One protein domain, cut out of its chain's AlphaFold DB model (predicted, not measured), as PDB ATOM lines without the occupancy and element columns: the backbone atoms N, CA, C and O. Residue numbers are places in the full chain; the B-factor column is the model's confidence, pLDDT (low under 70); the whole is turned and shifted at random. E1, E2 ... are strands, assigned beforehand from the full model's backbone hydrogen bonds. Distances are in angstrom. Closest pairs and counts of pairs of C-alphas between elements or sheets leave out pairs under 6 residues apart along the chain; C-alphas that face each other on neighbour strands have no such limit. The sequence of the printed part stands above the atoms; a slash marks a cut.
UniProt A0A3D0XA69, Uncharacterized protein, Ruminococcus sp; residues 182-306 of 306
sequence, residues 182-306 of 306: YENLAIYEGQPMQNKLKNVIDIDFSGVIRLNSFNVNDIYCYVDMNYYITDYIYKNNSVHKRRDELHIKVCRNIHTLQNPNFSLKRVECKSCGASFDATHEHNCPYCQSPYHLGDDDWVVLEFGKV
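AT A GLANCE: This is residues 182 to 306 of the 306 residues of an uncharacterized protein of Ruminococcus sp (UniProt A0A3D0XA69). One long, twisted sheet of four antiparallel strands makes the length of this domain; its three long strands E1, E2 and E3 each bend partway, and the short E4 runs beside part of E3. A lobe of loops, residues 254 to 298, lies near the end of the sheet where E3 ends and E4 begins, and the stretch 182 to 199 lies on the E4 side before leading into E1. The printed part has 125 residues with no named helix and four named strands, E1 to E4 along the chain and in the same order across the sheet; the class is all strand, though under half of the residues, 57, are in named strands. It is only just loose, close to compact, with a radius of gyration of the C-alphas of 16.8 A, and elongated, spanning 51 by 33 by 27 A.

HOW THE PARTS SIT: Start with E1, residues 200 to 217, an edge strand that bends by 81 degrees at residue 207. E2, residues 220 to 235, is its antiparallel neighbour at 165 degrees, and the two form a hairpin; look for N 210 and O 226, 2.9 A apart and within hydrogen-bond range. E2 bends by 55 degrees at residue 228. E3, residues 238 to 253, bends by 60 degrees at residue 243 and forms a hairpin with E2, antiparallel at 167 degrees, with N 227 and O 246 at 2.7 A. E4, residues 299 to 305, is the other edge strand and forms a hairpin with E3, antiparallel at 147 degrees; N 247 and O 304 are 2.8 A apart. E1 and E4 are apart. Together the four strands make a meander, each the antiparallel neighbour of the one before.

IN THESE COORDINATES: Find C-alpha 200 at (157.157, 222.004, 245.938); from there E1 runs 35.6 A to C-alpha 217. E2 spans 41.9 A, and E3 runs 43.9 A from C-alpha 238 at (159.270, 221.225, 258.341) to C-alpha 253. E4 ends at C-alpha 305, at (146.000, 222.333, 239.553). In the unnamed stretch 254 to 298, look for residues 267 to 268, which pair antiparallel with residues 275 to 276.

THE WHOLE: The two C-alphas farthest apart are those of Asp 218 and Asn 237, at 51.9 A. The links E1 to E2 and E2 to E3 are tight, while E3 to E4 is a long link of 45 residues. The printed part has no cut, and residue 306 is the chain's last. The mean pLDDT of the printed part is 73.2; 46 residues are under 70, among them 191 to 201, 256 to 268 and 274 to 282.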
ATOM      1  N   TYR A 182     158.302 227.478 232.296       68.75
ATOM      2  CA  TYR A 182     157.856 226.361 231.463       68.75
ATOM      3  C   TYR A 182     157.269 226.792 230.115       68.75
ATOM      4  O   TYR A 182     157.092 225.938 229.250       68.75
ATOM      5  N   GLU A 183     156.982 228.081 229.918       64.62
ATOM      6  CA  GLU A 183     156.438 228.610 228.659       64.62
ATOM      7  C   GLU A 183     157.487 228.575 227.540       64.62
ATOM      8  O   GLU A 183     157.148 228.432 226.370       64.62
ATOM      9  N   ASN A 184     158.768 228.623 227.912       64.69
ATOM     10  CA  ASN A 184     159.899 228.514 226.993       64.69
ATOM     11  C   ASN A 184     160.313 227.064 226.670       64.69
ATOM     12  O   ASN A 184     161.219 226.846 225.864       64.69
ATOM     13  N   LEU A 185     159.677 226.054 227.275       67.81
ATOM     14  CA  LEU A 185     159.996 224.649 227.002       67.81
ATOM     15  C   LEU A 185     159.337 224.213 225.689       67.81
ATOM     16  O   LEU A 185     158.128 224.354 225.538       67.81
ATOM     17  N   ALA A 186     160.068 223.540 224.792       64.81
ATOM     18  CA  ALA A 186     159.476 222.943 223.579       64.81
ATOM     19  C   ALA A 186     158.424 221.851 223.876       64.81
ATOM     20  O   ALA A 186     157.717 221.384 222.991       64.81
ATOM     21  N   ILE A 187     158.334 221.429 225.140       71.62
ATOM     22  CA  ILE A 187     157.365 220.458 225.652       71.62
ATOM     23  C   ILE A 187     155.981 221.090 225.852       71.62
ATOM     24  O   ILE A 187     154.997 220.354 225.923       71.62
ATOM     25  N   TYR A 188     155.892 222.418 225.968       75.25
ATOM     26  CA  TYR A 188     154.658 223.128 226.280       75.25
ATOM     27  C   TYR A 188     154.250 224.044 225.121       75.25
ATOM     28  O   TYR A 188     154.960 224.980 224.781       75.25
ATOM     29  N   GLU A 189     153.080 223.789 224.538       73.50
ATOM     30  CA  GLU A 189     152.480 224.628 223.481       73.50
ATOM     31  C   GLU A 189     151.157 225.271 223.956       73.50
ATOM     32  O   GLU A 189     150.304 225.673 223.165       73.50
ATOM     33  N   GLY A 190     150.954 225.325 225.275       71.38
ATOM     34  CA  GLY A 190     149.731 225.810 225.909       71.38
ATOM     35  C   GLY A 190     149.667 227.315 226.155       71.38
ATOM     36  O   GLY A 190     150.616 228.057 225.912       71.38
ATOM     37  N   GLN A 191     148.529 227.778 226.686       66.81
ATOM     38  CA  GLN A 191     148.400 229.171 227.117       66.81
ATOM     39  C   GLN A 191     149.259 229.462 228.356       66.81
ATOM     40  O   GLN A 191     149.257 228.663 229.292       66.81
ATOM     41  N   PRO A 192     149.917 230.633 228.417       61.72
ATOM     42  CA  PRO A 192     150.734 231.018 229.558       61.72
ATOM     43  C   PRO A 192     149.907 230.976 230.847       61.72
ATOM     44  O   PRO A 192     148.804 231.529 230.922       61.72
ATOM     45  N   MET A 193     150.417 230.299 231.873       58.41
ATOM     46  CA  MET A 193     149.729 230.159 233.158       58.41
ATOM     47  C   MET A 193     150.690 230.551 234.284       58.41
ATOM     48  O   MET A 193     151.891 230.322 234.222       58.41
ATOM     49  N   GLN A 194     150.182 231.158 235.357       56.97
ATOM     50  CA  GLN A 194     151.018 231.426 236.527       56.97
ATOM     51  C   GLN A 194     151.378 230.114 237.233       56.97
ATOM     52  O   GLN A 194     150.495 229.402 237.720       56.97
ATOM     53  N   ASN A 195     152.680 229.834 237.358       58.91
ATOM     54  CA  ASN A 195     153.195 228.695 238.113       58.91
ATOM     55  C   ASN A 195     152.807 228.803 239.605       58.91
ATOM     56  O   ASN A 195     153.502 229.426 240.411       58.91
ATOM     57  N   LYS A 196     151.687 228.184 239.997       60.72
ATOM     58  CA  LYS A 196     151.227 228.110 241.399       60.72
ATOM     59  C   LYS A 196     152.009 227.082 242.238       60.72
ATOM     60  O   LYS A 196     151.714 226.931 243.424       60.72
ATOM     61  N   LEU A 197     152.988 226.377 241.657       63.28
ATOM     62  CA  LEU A 197     153.693 225.237 242.264       63.28
ATOM     63  C   LEU A 197     155.142 225.544 242.700       63.28
ATOM     64  O   LEU A 197     155.867 224.628 243.070       63.28
ATOM     65  N   LYS A 198     155.548 226.822 242.777       57.59
ATOM     66  CA  LYS A 198     156.931 227.255 243.096       57.59
ATOM     67  C   LYS A 198     157.537 226.769 244.432       57.59
ATOM     68  O   LYS A 198     158.736 226.906 244.623       57.59
ATOM     69  N   ASN A 199     156.752 226.204 245.356       63.28
ATOM     70  CA  ASN A 199     157.222 225.789 246.693       63.28
ATOM     71  C   ASN A 199     157.224 224.262 246.914       63.28
ATOM     72  O   ASN A 199     157.204 223.801 248.061       63.28
ATOM     73  N   VAL A 200     157.175 223.469 245.845       69.00
ATOM     74  CA  VAL A 200     157.157 222.004 245.938       69.00
ATOM     75  C   VAL A 200     158.585 221.459 245.830       69.00
ATOM     76  O   VAL A 200     159.281 221.737 244.863       69.00
ATOM     77  N   ILE A 201     159.028 220.695 246.835       65.25
ATOM     78  CA  ILE A 201     160.369 220.080 246.876       65.25
ATOM     79  C   ILE A 201     160.417 218.847 245.976       65.25
ATOM     80  O   ILE A 201     161.369 218.638 245.234       65.25
ATOM     81  N   ASP A 202     159.402 217.995 246.103       70.75
ATOM     82  CA  ASP A 202     159.263 216.776 245.320       70.75
ATOM     83  C   ASP A 202     157.789 216.404 245.193       70.75
ATOM     84  O   ASP A 202     156.937 216.809 245.996       70.75
ATOM     85  N   ILE A 203     157.513 215.610 244.169       73.00
ATOM     86  CA  ILE A 203     156.200 215.090 243.844       73.00
ATOM     87  C   ILE A 203     156.321 213.593 243.654       73.00
ATOM     88  O   ILE A 203     157.160 213.101 242.892       73.00
ATOM     89  N   ASP A 204     155.425 212.880 244.320       73.75
ATOM     90  CA  ASP A 204     155.291 211.442 244.187       73.75
ATOM     91  C   ASP A 204     153.969 211.074 243.509       73.75
ATOM     92  O   ASP A 204     152.902 211.619 243.821       73.75
ATOM     93  N   PHE A 205     154.045 210.128 242.578       69.12
ATOM     94  CA  PHE A 205     152.894 209.658 241.827       69.12
ATOM     95  C   PHE A 205     152.099 208.668 242.678       69.12
ATOM     96  O   PHE A 205     152.594 207.614 243.070       69.12
ATOM     97  N   SER A 206     150.828 208.973 242.945       64.06
ATOM     98  CA  SER A 206     150.007 208.136 243.832       64.06
ATOM     99  C   SER A 206     149.493 206.851 243.162       64.06
ATOM    100  O   SER A 206     148.738 206.110 243.788       64.06
ATOM    101  N   GLY A 207     149.856 206.591 241.899       66.31
ATOM    102  CA  GLY A 207     149.404 205.423 241.138       66.31
ATOM    103  C   GLY A 207     148.007 205.560 240.527       66.31
ATOM    104  O   GLY A 207     147.522 204.608 239.922       66.31
ATOM    105  N   VAL A 208     147.348 206.715 240.689       69.62
ATOM    106  CA  VAL A 208     145.967 206.944 240.243       69.62
ATOM    107  C   VAL A 208     145.935 208.007 239.145       69.62
ATOM    108  O   VAL A 208     146.394 209.129 239.356       69.62
ATOM    109  N   ILE A 209     145.353 207.653 237.997       77.00
ATOM    110  CA  ILE A 209     145.077 208.545 236.864       77.00
ATOM    111  C   ILE A 209     143.599 208.435 236.519       77.00
ATOM    112  O   ILE A 209     143.022 207.344 236.549       77.00
ATOM    113  N   ARG A 210     142.988 209.565 236.183       80.12
ATOM    114  CA  ARG A 210     141.643 209.632 235.622       80.12
ATOM    115  C   ARG A 210     141.745 210.108 234.180       80.12
ATOM    116  O   ARG A 210     142.264 211.187 233.943       80.12
ATOM    117  N   LEU A 211     141.221 209.326 233.244       81.69
ATOM    118  CA  LEU A 211     141.025 209.766 231.864       81.69
ATOM    119  C   LEU A 211     139.716 210.561 231.788       81.69
ATOM    120  O   LEU A 211     138.672 210.040 232.188       81.69
ATOM    121  N   ASN A 212     139.778 211.804 231.314       82.12
ATOM    122  CA  ASN A 212     138.604 212.656 231.130       82.12
ATOM    123  C   ASN A 212     138.052 212.505 229.711       82.12
ATOM    124  O   ASN A 212     136.876 212.188 229.540       82.12
ATOM    125  N   SER A 213     138.912 212.663 228.703       81.12
ATOM    126  CA  SER A 213     138.545 212.503 227.295       81.12
ATOM    127  C   SER A 213     139.716 212.031 226.442       81.12
ATOM    128  O   SER A 213     140.878 212.292 226.756       81.12
ATOM    129  N   PHE A 214     139.386 211.366 225.340       82.94
ATOM    130  CA  PHE A 214     140.323 210.936 224.315       82.94
ATOM    131  C   PHE A 214     139.722 211.288 222.957       82.94
ATOM    132  O   PHE A 214     138.679 210.743 222.598       82.94
ATOM    133  N   ASN A 215     140.360 212.207 222.237       84.12
ATOM    134  CA  ASN A 215     139.895 212.680 220.936       84.12
ATOM    135  C   ASN A 215     140.985 212.448 219.893       84.12
ATOM    136  O   ASN A 215     142.167 212.647 220.159       84.12
ATOM    137  N   VAL A 216     140.583 212.039 218.698       81.12
ATOM    138  CA  VAL A 216     141.487 211.793 217.576       81.12
ATOM    139  C   VAL A 216     141.002 212.662 216.428       81.12
ATOM    140  O   VAL A 216     139.908 212.437 215.919       81.12
ATOM    141  N   ASN A 217     141.792 213.665 216.055       77.06
ATOM    142  CA  ASN A 217     141.530 214.498 214.888       77.06
ATOM    143  C   ASN A 217     142.535 214.085 213.817       77.06
ATOM    144  O   ASN A 217     143.661 214.550 213.918       77.06
ATOM    145  N   ASP A 218     142.147 213.234 212.861       70.50
ATOM    146  CA  ASP A 218     142.878 212.722 211.677       70.50
ATOM    147  C   ASP A 218     144.409 212.510 211.787       70.50
ATOM    148  O   ASP A 218     144.880 211.392 211.606       70.50
ATOM    149  N   ILE A 219     145.185 213.553 212.092       81.12
ATOM    150  CA  ILE A 219     146.648 213.574 212.240       81.12
ATOM    151  C   ILE A 219     147.099 213.565 213.720       81.12
ATOM    152  O   ILE A 219     148.136 212.984 214.045       81.12
ATOM    153  N   TYR A 220     146.337 214.165 214.643       83.44
ATOM    154  CA  TYR A 220     146.711 214.342 216.053       83.44
ATOM    155  C   TYR A 220     145.758 213.641 217.022       83.44
ATOM    156  O   TYR A 220     144.532 213.736 216.927       83.44
ATOM    157  N   CYS A 221     146.338 212.984 218.020       85.19
ATOM    158  CA  CYS A 221     145.637 212.409 219.157       85.19
ATOM    159  C   CYS A 221     145.749 213.350 220.360       85.19
ATOM    160  O   CYS A 221     146.849 213.765 220.713       85.19
ATOM    161  N   TYR A 222     144.617 213.644 221.000       87.50
ATOM    162  CA  TYR A 222     144.503 214.469 222.196       87.50
ATOM    163  C   TYR A 222     144.033 213.619 223.374       87.50
ATOM    164  O   TYR A 222     143.002 212.942 223.302       87.50
ATOM    165  N   VAL A 223     144.760 213.695 224.483       87.75
ATOM    166  CA  VAL A 223     144.475 212.935 225.701       87.75
ATOM    167  C   VAL A 223     144.369 213.902 226.874       87.75
ATOM    168  O   VAL A 223     145.320 214.613 227.185       87.75
ATOM    169  N   ASP A 224     143.212 213.917 227.529       88.12
ATOM    170  CA  ASP A 224     142.935 214.743 228.709       88.12
ATOM    171  C   ASP A 224     142.854 213.855 229.955       88.12
ATOM    172  O   ASP A 224     142.050 212.914 230.009       88.12
ATOM    173  N   MET A 225     143.701 214.126 230.949       87.94
ATOM    174  CA  MET A 225     143.839 213.303 232.146       87.94
ATOM    175  C   MET A 225     144.053 214.125 233.417       87.94
ATOM    176  O   MET A 225     144.731 215.148 233.409       87.94
ATOM    177  N   ASN A 226     143.594 213.585 234.547       86.88
ATOM    178  CA  ASN A 226     143.963 214.069 235.874       86.88
ATOM    179  C   ASN A 226     144.909 213.090 236.575       86.88
ATOM    180  O   ASN A 226     144.625 211.890 236.678       86.88
ATOM    181  N   TYR A 227     146.005 213.621 237.107       82.88
ATOM    182  CA  TYR A 227     147.005 212.924 237.904       82.88
ATOM    183  C   TYR A 227     146.798 213.221 239.385       82.88
ATOM    184  O   TYR A 227     146.804 214.374 239.811       82.88
ATOM    185  N   TYR A 228     146.678 212.166 240.189       81.50
ATOM    186  CA  TYR A 228     146.656 212.294 241.642       81.50
ATOM    187  C   TYR A 228     148.071 212.185 242.195       81.50
ATOM    188  O   TYR A 228     148.697 211.117 242.180       81.50
ATOM    189  N   ILE A 229     148.565 213.289 242.734       79.00
ATOM    190  CA  ILE A 229     149.930 213.398 243.222       79.00
ATOM    191  C   ILE A 229     149.980 213.671 244.717       79.00
ATOM    192  O   ILE A 229     149.018 214.106 245.353       79.00
ATOM    193  N   THR A 230     151.118 213.326 245.300       78.69
ATOM    194  CA  THR A 230     151.464 213.724 246.653       78.69
ATOM    195  C   THR A 230     152.608 214.724 246.592       78.69
ATOM    196  O   THR A 230     153.719 214.358 246.213       78.69
ATOM    197  N   ASP A 231     152.342 215.930 247.075       80.81
ATOM    198  CA  ASP A 231     153.299 217.028 247.110       80.81
ATOM    199  C   ASP A 231     154.004 217.069 248.460       80.81
ATOM    200  O   ASP A 231     153.374 216.947 249.525       80.81
ATOM    201  N   TYR A 232     155.311 217.305 248.412       77.50
ATOM    202  CA  TYR A 232     156.140 217.571 249.577       77.50
ATOM    203  C   TYR A 232     156.509 219.051 249.587       77.50
ATOM    204  O   TYR A 232     157.316 219.516 248.786       77.50
ATOM    205  N   ILE A 233     155.888 219.805 250.490       76.62
ATOM    206  CA  ILE A 233     156.039 221.259 250.576       76.62
ATOM    207  C   ILE A 233     156.938 221.579 251.758       76.62
ATOM    208  O   ILE A 233     156.700 221.103 252.872       76.62
ATOM    209  N   TYR A 234     157.942 222.419 251.524       71.12
ATOM    210  CA  TYR A 234     158.746 222.972 252.604       71.12
ATOM    211  C   TYR A 234     158.052 224.208 253.162       71.12
ATOM    212  O   TYR A 234     157.882 225.204 252.458       71.12
ATOM    213  N   LYS A 235     157.627 224.166 254.425       75.19
ATOM    214  CA  LYS A 235     157.085 225.350 255.097       75.19
ATOM    215  C   LYS A 235     157.526 225.351 256.553       75.19
ATOM    216  O   LYS A 235     157.402 224.345 257.245       75.19
ATOM    217  N   ASN A 236     158.042 226.485 257.022       69.25
ATOM    218  CA  ASN A 236     158.415 226.694 258.424       69.25
ATOM    219  C   ASN A 236     159.338 225.591 258.982       69.25
ATOM    220  O   ASN A 236     159.026 224.964 259.990       69.25
ATOM    221  N   ASN A 237     160.457 225.328 258.299       72.38
ATOM    222  CA  ASN A 237     161.484 224.369 258.726       72.38
ATOM    223  C   ASN A 237     161.011 222.903 258.854       72.38
ATOM    224  O   ASN A 237     161.685 222.075 259.465       72.38
ATOM    225  N   SER A 238     159.847 222.568 258.289       69.56
ATOM    226  CA  SER A 238     159.270 221.225 258.341       69.56
ATOM    227  C   SER A 238     158.651 220.833 256.999       69.56
ATOM    228  O   SER A 238     158.145 221.666 256.245       69.56
ATOM    229  N   VAL A 239     158.714 219.539 256.678       76.06
ATOM    230  CA  VAL A 239     158.184 218.995 255.420       76.06
ATOM    231  C   VAL A 239     156.731 218.598 255.629       76.06
ATOM    232  O   VAL A 239     156.416 217.786 256.499       76.06
ATOM    233  N   HIS A 240     155.833 219.180 254.841       76.62
ATOM    234  CA  HIS A 240     154.406 218.878 254.875       76.62
ATOM    235  C   HIS A 240     154.016 218.046 253.661       76.62
ATOM    236  O   HIS A 240     154.429 218.325 252.538       76.62
ATOM    237  N   LYS A 241     153.189 217.026 253.897       79.06
ATOM    238  CA  LYS A 241     152.670 216.142 252.855       79.06
ATOM    239  C   LYS A 241     151.237 216.537 252.514       79.06
ATOM    240  O   LYS A 241     150.367 216.447 253.382       79.06
ATOM    241  N   ARG A 242     150.978 216.902 251.260       78.62
ATOM    242  CA  ARG A 242     149.634 217.207 250.746       78.62
ATOM    243  C   ARG A 242     149.292 216.263 249.595       78.62
ATOM    244  O   ARG A 242     150.187 215.777 248.918       78.62
ATOM    245  N   ARG A 243     148.010 215.943 249.411       79.88
ATOM    246  CA  ARG A 243     147.532 215.253 248.205       79.88
ATOM    247  C   ARG A 243     146.839 216.276 247.331       79.88
ATOM    248  O   ARG A 243     145.958 216.959 247.842       79.88
ATOM    249  N   ASP A 244     147.226 216.328 246.069       81.62
ATOM    250  CA  ASP A 244     146.714 217.272 245.088       81.62
ATOM    251  C   ASP A 244     146.321 216.546 243.792       81.62
ATOM    252  O   ASP A 244     146.740 215.412 243.534       81.62
ATOM    253  N   GLU A 245     145.471 217.195 243.000       83.94
ATOM    254  CA  GLU A 245     145.039 216.744 241.678       83.94
ATOM    255  C   GLU A 245     145.580 217.726 240.630       83.94
ATOM    256  O   GLU A 245     145.375 218.937 240.736       83.94
ATOM    257  N   LEU A 246     146.305 217.199 239.644       83.81
ATOM    258  CA  LEU A 246     146.801 217.948 238.495       83.81
ATOM    259  C   LEU A 246     146.020 217.547 237.254       83.81
ATOM    260  O   LEU A 246     145.927 216.362 236.950       83.81
ATOM    261  N   HIS A 247     145.511 218.524 236.524       87.38
ATOM    262  CA  HIS A 247     144.956 218.355 235.190       87.38
ATOM    263  C   HIS A 247     146.062 218.553 234.155       87.38
ATOM    264  O   HIS A 247     146.875 219.477 234.263       87.38
ATOM    265  N   ILE A 248     146.114 217.648 233.182       87.38
ATOM    266  CA  ILE A 248     147.028 217.727 232.052       87.38
ATOM    267  C   ILE A 248     146.324 217.293 230.770       87.38
ATOM    268  O   ILE A 248     145.645 216.263 230.719       87.38
ATOM    269  N   LYS A 249     146.559 218.052 229.707       87.88
ATOM    270  CA  LYS A 249     146.121 217.726 228.356       87.88
ATOM    271  C   LYS A 249     147.332 217.630 227.455       87.88
ATOM    272  O   LYS A 249     148.132 218.560 227.402       87.88
ATOM    273  N   VAL A 250     147.463 216.509 226.760       88.00
ATOM    274  CA  VAL A 250     148.605 216.232 225.890       88.00
ATOM    275  C   VAL A 250     148.157 215.904 224.479       88.00
ATOM    276  O   VAL A 250     147.072 215.351 224.283       88.00
ATOM    277  N   CYS A 251     149.000 216.223 223.502       86.69
ATOM    278  CA  CYS A 251     148.808 215.833 222.114       86.69
ATOM    279  C   CYS A 251     150.034 215.115 221.552       86.69
ATOM    280  O   CYS A 251     151.148 215.267 222.053       86.69
ATOM    281  N   ARG A 252     149.810 214.298 220.523       84.50
ATOM    282  CA  ARG A 252     150.865 213.656 219.732       84.50
ATOM    283  C   ARG A 252     150.356 213.335 218.331       84.50
ATOM    284  O   ARG A 252     149.190 212.967 218.168       84.50
ATOM    285  N   ASN A 253     151.240 213.413 217.344       82.19
ATOM    286  CA  ASN A 253     150.981 212.939 215.990       82.19
ATOM    287  C   ASN A 253     150.842 211.398 215.927       82.19
ATOM    288  O   ASN A 253     151.664 210.647 216.456       82.19
ATOM    289  N   ILE A 254     149.776 210.924 215.282       79.06
ATOM    290  CA  ILE A 254     149.373 209.508 215.189       79.06
ATOM    291  C   ILE A 254     150.294 208.728 214.242       79.06
ATOM    292  O   ILE A 254     150.531 207.539 214.445       79.06
ATOM    293  N   HIS A 255     150.818 209.389 213.208       71.88
ATOM    294  CA  HIS A 255     151.641 208.752 212.177       71.88
ATOM    295  C   HIS A 255     153.092 208.548 212.609       71.88
ATOM    296  O   HIS A 255     153.830 207.778 211.991       71.88
ATOM    297  N   THR A 256     153.503 209.212 213.683       67.44
ATOM    298  CA  THR A 256     154.856 209.111 214.208       67.44
ATOM    299  C   THR A 256     154.975 207.860 215.054       67.44
ATOM    300  O   THR A 256     154.402 207.777 216.142       67.44
ATOM    301  N   LEU A 257     155.740 206.879 214.576       59.75
ATOM    302  CA  LEU A 257     156.034 205.662 215.330       59.75
ATOM    303  C   LEU A 257     156.705 206.003 216.661       59.75
ATOM    304  O   LEU A 257     157.570 206.877 216.735       59.75
ATOM    305  N   GLN A 258     156.311 205.305 217.728       58.84
ATOM    306  CA  GLN A 258     156.916 205.514 219.036       58.84
ATOM    307  C   GLN A 258     158.379 205.078 218.977       58.84
ATOM    308  O   GLN A 258     158.673 203.888 218.897       58.84
ATOM    309  N   ASN A 259     159.300 206.040 219.014       59.59
ATOM    310  CA  ASN A 259     160.722 205.755 219.111       59.59
ATOM    311  C   ASN A 259     161.102 205.632 220.601       59.59
ATOM    312  O   ASN A 259     161.130 206.644 221.310       59.59
ATOM    313  N   PRO A 260     161.378 204.420 221.122       55.22
ATOM    314  CA  PRO A 260     161.762 204.231 222.522       55.22
ATOM    315  C   PRO A 260     163.109 204.885 222.863       55.22
ATOM    316  O   PRO A 260     163.376 205.136 224.033       55.22
ATOM    317  N   ASN A 261     163.927 205.208 221.855       52.72
ATOM    318  CA  ASN A 261     165.204 205.902 222.012       52.72
ATOM    319  C   ASN A 261     165.083 207.427 221.850       52.72
ATOM    320  O   ASN A 261     166.097 208.124 221.882       52.72
ATOM    321  N   PHE A 262     163.871 207.958 221.657       57.22
ATOM    322  CA  PHE A 262     163.665 209.398 221.547       57.22
ATOM    323  C   PHE A 262     163.971 210.090 222.877       57.22
ATOM    324  O   PHE A 262     163.453 209.716 223.933       57.22
ATOM    325  N   SER A 263     164.803 211.128 222.819       57.03
ATOM    326  CA  SER A 263     165.119 211.970 223.963       57.03
ATOM    327  C   SER A 263     164.944 213.426 223.580       57.03
ATOM    328  O   SER A 263     165.567 213.900 222.640       57.03
ATOM    329  N   LEU A 264     164.190 214.161 224.388       56.53
ATOM    330  CA  LEU A 264     164.071 215.617 224.296       56.53
ATOM    331  C   LEU A 264     165.414 216.358 224.334       56.53
ATOM    332  O   LEU A 264     165.528 217.456 223.807       56.53
ATOM    333  N   LYS A 265     166.441 215.739 224.929       56.00
ATOM    334  CA  LYS A 265     167.807 216.277 224.958       56.00
ATOM    335  C   LYS A 265     168.554 216.146 223.632       56.00
ATOM    336  O   LYS A 265     169.669 216.640 223.521       56.00
ATOM    337  N   ARG A 266     167.977 215.424 222.671       57.44
ATOM    338  CA  ARG A 266     168.574 215.107 221.381       57.44
ATOM    339  C   ARG A 266     167.476 214.998 220.329       57.44
ATOM    340  O   ARG A 266     167.043 213.901 219.975       57.44
ATOM    341  N   VAL A 267     167.056 216.150 219.829       67.00
ATOM    342  CA  VAL A 267     166.159 216.239 218.676       67.00
ATOM    343  C   VAL A 267     166.952 216.588 217.426       67.00
ATOM    344  O   VAL A 267     167.907 217.365 217.475       67.00
ATOM    345  N   GLU A 268     166.577 215.987 216.302       68.56
ATOM    346  CA  GLU A 268     167.179 216.273 215.003       68.56
ATOM    347  C   GLU A 268     166.324 217.315 214.279       68.56
ATOM    348  O   GLU A 268     165.139 217.112 214.016       68.56
ATOM    349  N   CYS A 269     166.920 218.462 213.955       72.19
ATOM    350  CA  CYS A 269     166.221 219.504 213.219       72.19
ATOM    351  C   CYS A 269     165.897 219.030 211.793       72.19
ATOM    352  O   CYS A 269     166.807 218.777 211.003       72.19
ATOM    353  N   LYS A 270     164.612 219.012 211.417       74.12
ATOM    354  CA  LYS A 270     164.153 218.621 210.068       74.12
ATOM    355  C   LYS A 270     164.691 219.527 208.949       74.12
ATOM    356  O   LYS A 270     164.807 219.084 207.813       74.12
ATOM    357  N   SER A 271     165.030 220.783 209.255       77.50
ATOM    358  CA  SER A 271     165.521 221.749 208.262       77.50
ATOM    359  C   SER A 271     167.028 221.673 208.014       77.50
ATOM    360  O   SER A 271     167.454 221.807 206.871       77.50
ATOM    361  N   CYS A 272     167.849 221.488 209.056       73.44
ATOM    362  CA  CYS A 272     169.315 221.529 208.926       73.44
ATOM    363  C   CYS A 272     170.033 220.229 209.315       73.44
ATOM    364  O   CYS A 272     171.244 220.128 209.126       73.44
ATOM    365  N   GLY A 273     169.322 219.244 209.870       70.88
ATOM    366  CA  GLY A 273     169.886 217.974 210.335       70.88
ATOM    367  C   GLY A 273     170.781 218.089 211.574       70.88
ATOM    368  O   GLY A 273     171.460 217.127 211.927       70.88
ATOM    369  N   ALA A 274     170.834 219.257 212.224       66.94
ATOM    370  CA  ALA A 274     171.603 219.443 213.449       66.94
ATOM    371  C   ALA A 274     170.873 218.838 214.653       66.94
ATOM    372  O   ALA A 274     169.654 218.976 214.781       66.94
ATOM    373  N   SER A 275     171.637 218.210 215.547       67.81
ATOM    374  CA  SER A 275     171.147 217.762 216.848       67.81
ATOM    375  C   SER A 275     171.181 218.920 217.851       67.81
ATOM    376  O   SER A 275     172.159 219.673 217.908       67.81
ATOM    377  N   PHE A 276     170.108 219.100 218.619       68.88
ATOM    378  CA  PHE A 276     170.049 220.095 219.693       68.88
ATOM    379  C   PHE A 276     169.168 219.631 220.861       68.88
ATOM    380  O   PHE A 276     168.444 218.637 220.758       68.88
ATOM    381  N   ASP A 277     169.273 220.335 221.989       66.69
ATOM    382  CA  ASP A 277     168.514 220.052 223.206       66.69
ATOM    383  C   ASP A 277     167.205 220.863 223.220       66.69
ATOM    384  O   ASP A 277     167.194 222.050 223.545       66.69
ATOM    385  N   ALA A 278     166.087 220.213 222.883       63.22
ATOM    386  CA  ALA A 278     164.756 220.828 222.893       63.22
ATOM    387  C   ALA A 278     164.163 220.978 224.303       63.22
ATOM    388  O   ALA A 278     163.040 221.454 224.456       63.22
ATOM    389  N   THR A 279     164.881 220.595 225.367       62.03
ATOM    390  CA  THR A 279     164.403 220.861 226.732       62.03
ATOM    391  C   THR A 279     164.492 222.332 227.113       62.03
ATOM    392  O   THR A 279     163.791 222.736 228.032       62.03
ATOM    393  N   HIS A 280     165.309 223.128 226.421       60.44
ATOM    394  CA  HIS A 280     165.559 224.526 226.774       60.44
ATOM    395  C   HIS A 280     165.225 225.525 225.659       60.44
ATOM    396  O   HIS A 280     165.068 226.707 225.952       60.44
ATOM    397  N   GLU A 281     165.116 225.078 224.405       64.31
ATOM    398  CA  GLU A 281     164.957 225.960 223.246       64.31
ATOM    399  C   GLU A 281     163.854 225.455 222.306       64.31
ATOM    400  O   GLU A 281     163.840 224.289 221.910       64.31
ATOM    401  N   HIS A 282     162.930 226.347 221.934       67.19
ATOM    402  CA  HIS A 282     161.806 226.054 221.029       67.19
ATOM    403  C   HIS A 282     162.211 226.067 219.540       67.19
ATOM    404  O   HIS A 282     161.602 225.414 218.695       67.19
ATOM    405  N   ASN A 283     163.272 226.809 219.215       75.62
ATOM    406  CA  ASN A 283     163.798 226.942 217.862       75.62
ATOM    407  C   ASN A 283     165.173 226.292 217.783       75.62
ATOM    408  O   ASN A 283     165.934 226.312 218.746       75.62
ATOM    409  N   CYS A 284     165.528 225.774 216.609       72.94
ATOM    410  CA  CYS A 284     166.867 225.236 216.410       72.94
ATOM    411  C   CYS A 284     167.924 226.356 216.546       72.94
ATOM    412  O   CYS A 284     167.851 227.332 215.792       72.94
ATOM    413  N   PRO A 285     168.959 226.220 217.396       71.31
ATOM    414  CA  PRO A 285     169.972 227.264 217.597       71.31
ATOM    415  C   PRO A 285     170.823 227.540 216.350       71.31
ATOM    416  O   PRO A 285     171.458 228.587 216.241       71.31
ATOM    417  N   TYR A 286     170.846 226.605 215.395       76.19
ATOM    418  CA  TYR A 286     171.688 226.687 214.203       76.19
ATOM    419  C   TYR A 286     170.996 227.354 213.010       76.19
ATOM    420  O   TYR A 286     171.625 228.136 212.303       76.19
ATOM    421  N   CYS A 287     169.723 227.036 212.762       77.31
ATOM    422  CA  CYS A 287     168.973 227.545 211.606       77.31
ATOM    423  C   CYS A 287     167.745 228.382 211.978       77.31
ATOM    424  O   CYS A 287     167.071 228.878 211.080       77.31
ATOM    425  N   GLN A 288     167.442 228.521 213.271       78.31
ATOM    426  CA  GLN A 288     166.285 229.245 213.810       78.31
ATOM    427  C   GLN A 288     164.919 228.750 213.313       78.31
ATOM    428  O   GLN A 288     163.909 229.415 213.532       78.31
ATOM    429  N   SER A 289     164.849 227.577 212.676       79.12
ATOM    430  CA  SER A 289     163.569 226.981 212.300       79.12
ATOM    431  C   SER A 289     162.780 226.599 213.560       79.12
ATOM    432  O   SER A 289     163.388 226.023 214.476       79.12
ATOM    433  N   PRO A 290     161.457 226.841 213.595       73.94
ATOM    434  CA  PRO A 290     160.614 226.367 214.684       73.94
ATOM    435  C   PRO A 290     160.636 224.840 214.723       73.94
ATOM    436  O   PRO A 290     160.572 224.183 213.677       73.94
ATOM    437  N   TYR A 291     160.772 224.274 215.919       71.88
ATOM    438  CA  TYR A 291     160.737 222.834 216.120       71.88
ATOM    439  C   TYR A 291     159.485 222.452 216.907       71.88
ATOM    440  O   TYR A 291     159.380 222.711 218.102       71.88
ATOM    441  N   HIS A 292     158.547 221.805 216.218       70.75
ATOM    442  CA  HIS A 292     157.326 221.291 216.824       70.75
ATOM    443  C   HIS A 292     157.563 219.886 217.361       70.75
ATOM    444  O   HIS A 292     157.617 218.912 216.607       70.75
ATOM    445  N   LEU A 293     157.676 219.775 218.685       73.44
ATOM    446  CA  LEU A 293     157.855 218.491 219.355       73.44
ATOM    447  C   LEU A 293     156.653 217.558 219.130       73.44
ATOM    448  O   LEU A 293     156.840 216.347 219.102       73.44
ATOM    449  N   GLY A 294     155.447 218.099 218.919       65.19
ATOM    450  CA  GLY A 294     154.207 217.324 218.765       65.19
ATOM    451  C   GLY A 294     154.215 216.362 217.575       65.19
ATOM    452  O   GLY A 294     153.462 215.381 217.557       65.19
ATOM    453  N   ASP A 295     155.088 216.625 216.600       71.88
ATOM    454  CA  ASP A 295     155.333 215.739 215.471       71.88
ATOM    455  C   ASP A 295     156.166 214.522 215.849       71.88
ATOM    456  O   ASP A 295     155.974 213.466 215.263       71.88
ATOM    457  N   ASP A 296     157.099 214.644 216.785       69.50
ATOM    458  CA  ASP A 296     158.063 213.586 217.084       69.50
ATOM    459  C   ASP A 296     157.713 212.868 218.403       69.50
ATOM    460  O   ASP A 296     158.010 211.682 218.579       69.50
ATOM    461  N   ASP A 297     157.024 213.556 219.321       75.44
ATOM    462  CA  ASP A 297     156.654 213.049 220.636       75.44
ATOM    463  C   ASP A 297     155.442 213.772 221.265       75.44
ATOM    464  O   ASP A 297     154.767 214.584 220.643       75.44
ATOM    465  N   TRP A 298     155.118 213.430 222.512       79.31
ATOM    466  CA  TRP A 298     154.044 214.046 223.282       79.31
ATOM    467  C   TRP A 298     154.374 215.477 223.718       79.31
ATOM    468  O   TRP A 298     155.377 215.708 224.394       79.31
ATOM    469  N   VAL A 299     153.455 216.396 223.428       83.69
ATOM    470  CA  VAL A 299     153.465 217.797 223.873       83.69
ATOM    471  C   VAL A 299     152.341 218.037 224.868       83.69
ATOM    472  O   VAL A 299     151.272 217.430 224.782       83.69
ATOM    473  N   VAL A 300     152.574 218.930 225.825       84.88
ATOM    474  CA  VAL A 300     151.583 219.381 226.800       84.88
ATOM    475  C   VAL A 300     150.914 220.665 226.308       84.88
ATOM    476  O   VAL A 300     151.579 221.654 226.015       84.88
ATOM    477  N   LEU A 301     149.584 220.652 226.248       84.94
ATOM    478  CA  LEU A 301     148.747 221.774 225.807       84.94
ATOM    479  C   LEU A 301     148.103 222.519 226.974       84.94
ATOM    480  O   LEU A 301     147.921 223.729 226.932       84.94
ATOM    481  N   GLU A 302     147.714 221.800 228.022       84.62
ATOM    482  CA  GLU A 302     147.124 222.393 229.220       84.62
ATOM    483  C   GLU A 302     147.737 221.703 230.434       84.62
ATOM    484  O   GLU A 302     147.922 220.484 230.442       84.62
ATOM    485  N   PHE A 303     148.083 222.490 231.449       83.44
ATOM    486  CA  PHE A 303     148.658 222.005 232.693       83.44
ATOM    487  C   PHE A 303     148.157 222.886 233.828       83.44
ATOM    488  O   PHE A 303     148.291 224.103 233.752       83.44
ATOM    489  N   GLY A 304     147.576 222.300 234.873       78.81
ATOM    490  CA  GLY A 304     146.982 223.075 235.957       78.81
ATOM    491  C   GLY A 304     146.660 222.256 237.194       78.81
ATOM    492  O   GLY A 304     146.496 221.043 237.139       78.81
ATOM    493  N   LYS A 305     146.556 222.932 238.338       80.38
ATOM    494  CA  LYS A 305     146.000 222.333 239.553       80.38
ATOM    495  C   LYS A 305     144.478 222.498 239.550       80.38
ATOM    496  O   LYS A 305     144.012 223.608 239.290       80.38
ATOM    497  N   VAL A 306     143.756 221.417 239.853       76.75
ATOM    498  CA  VAL A 306     142.283 221.389 239.977       76.75
ATOM    499  C   VAL A 306     141.837 221.906 241.342       76.75
ATOM    500  O   VAL A 306     142.513 221.588 242.352       76.75
TER     501      VAL A 306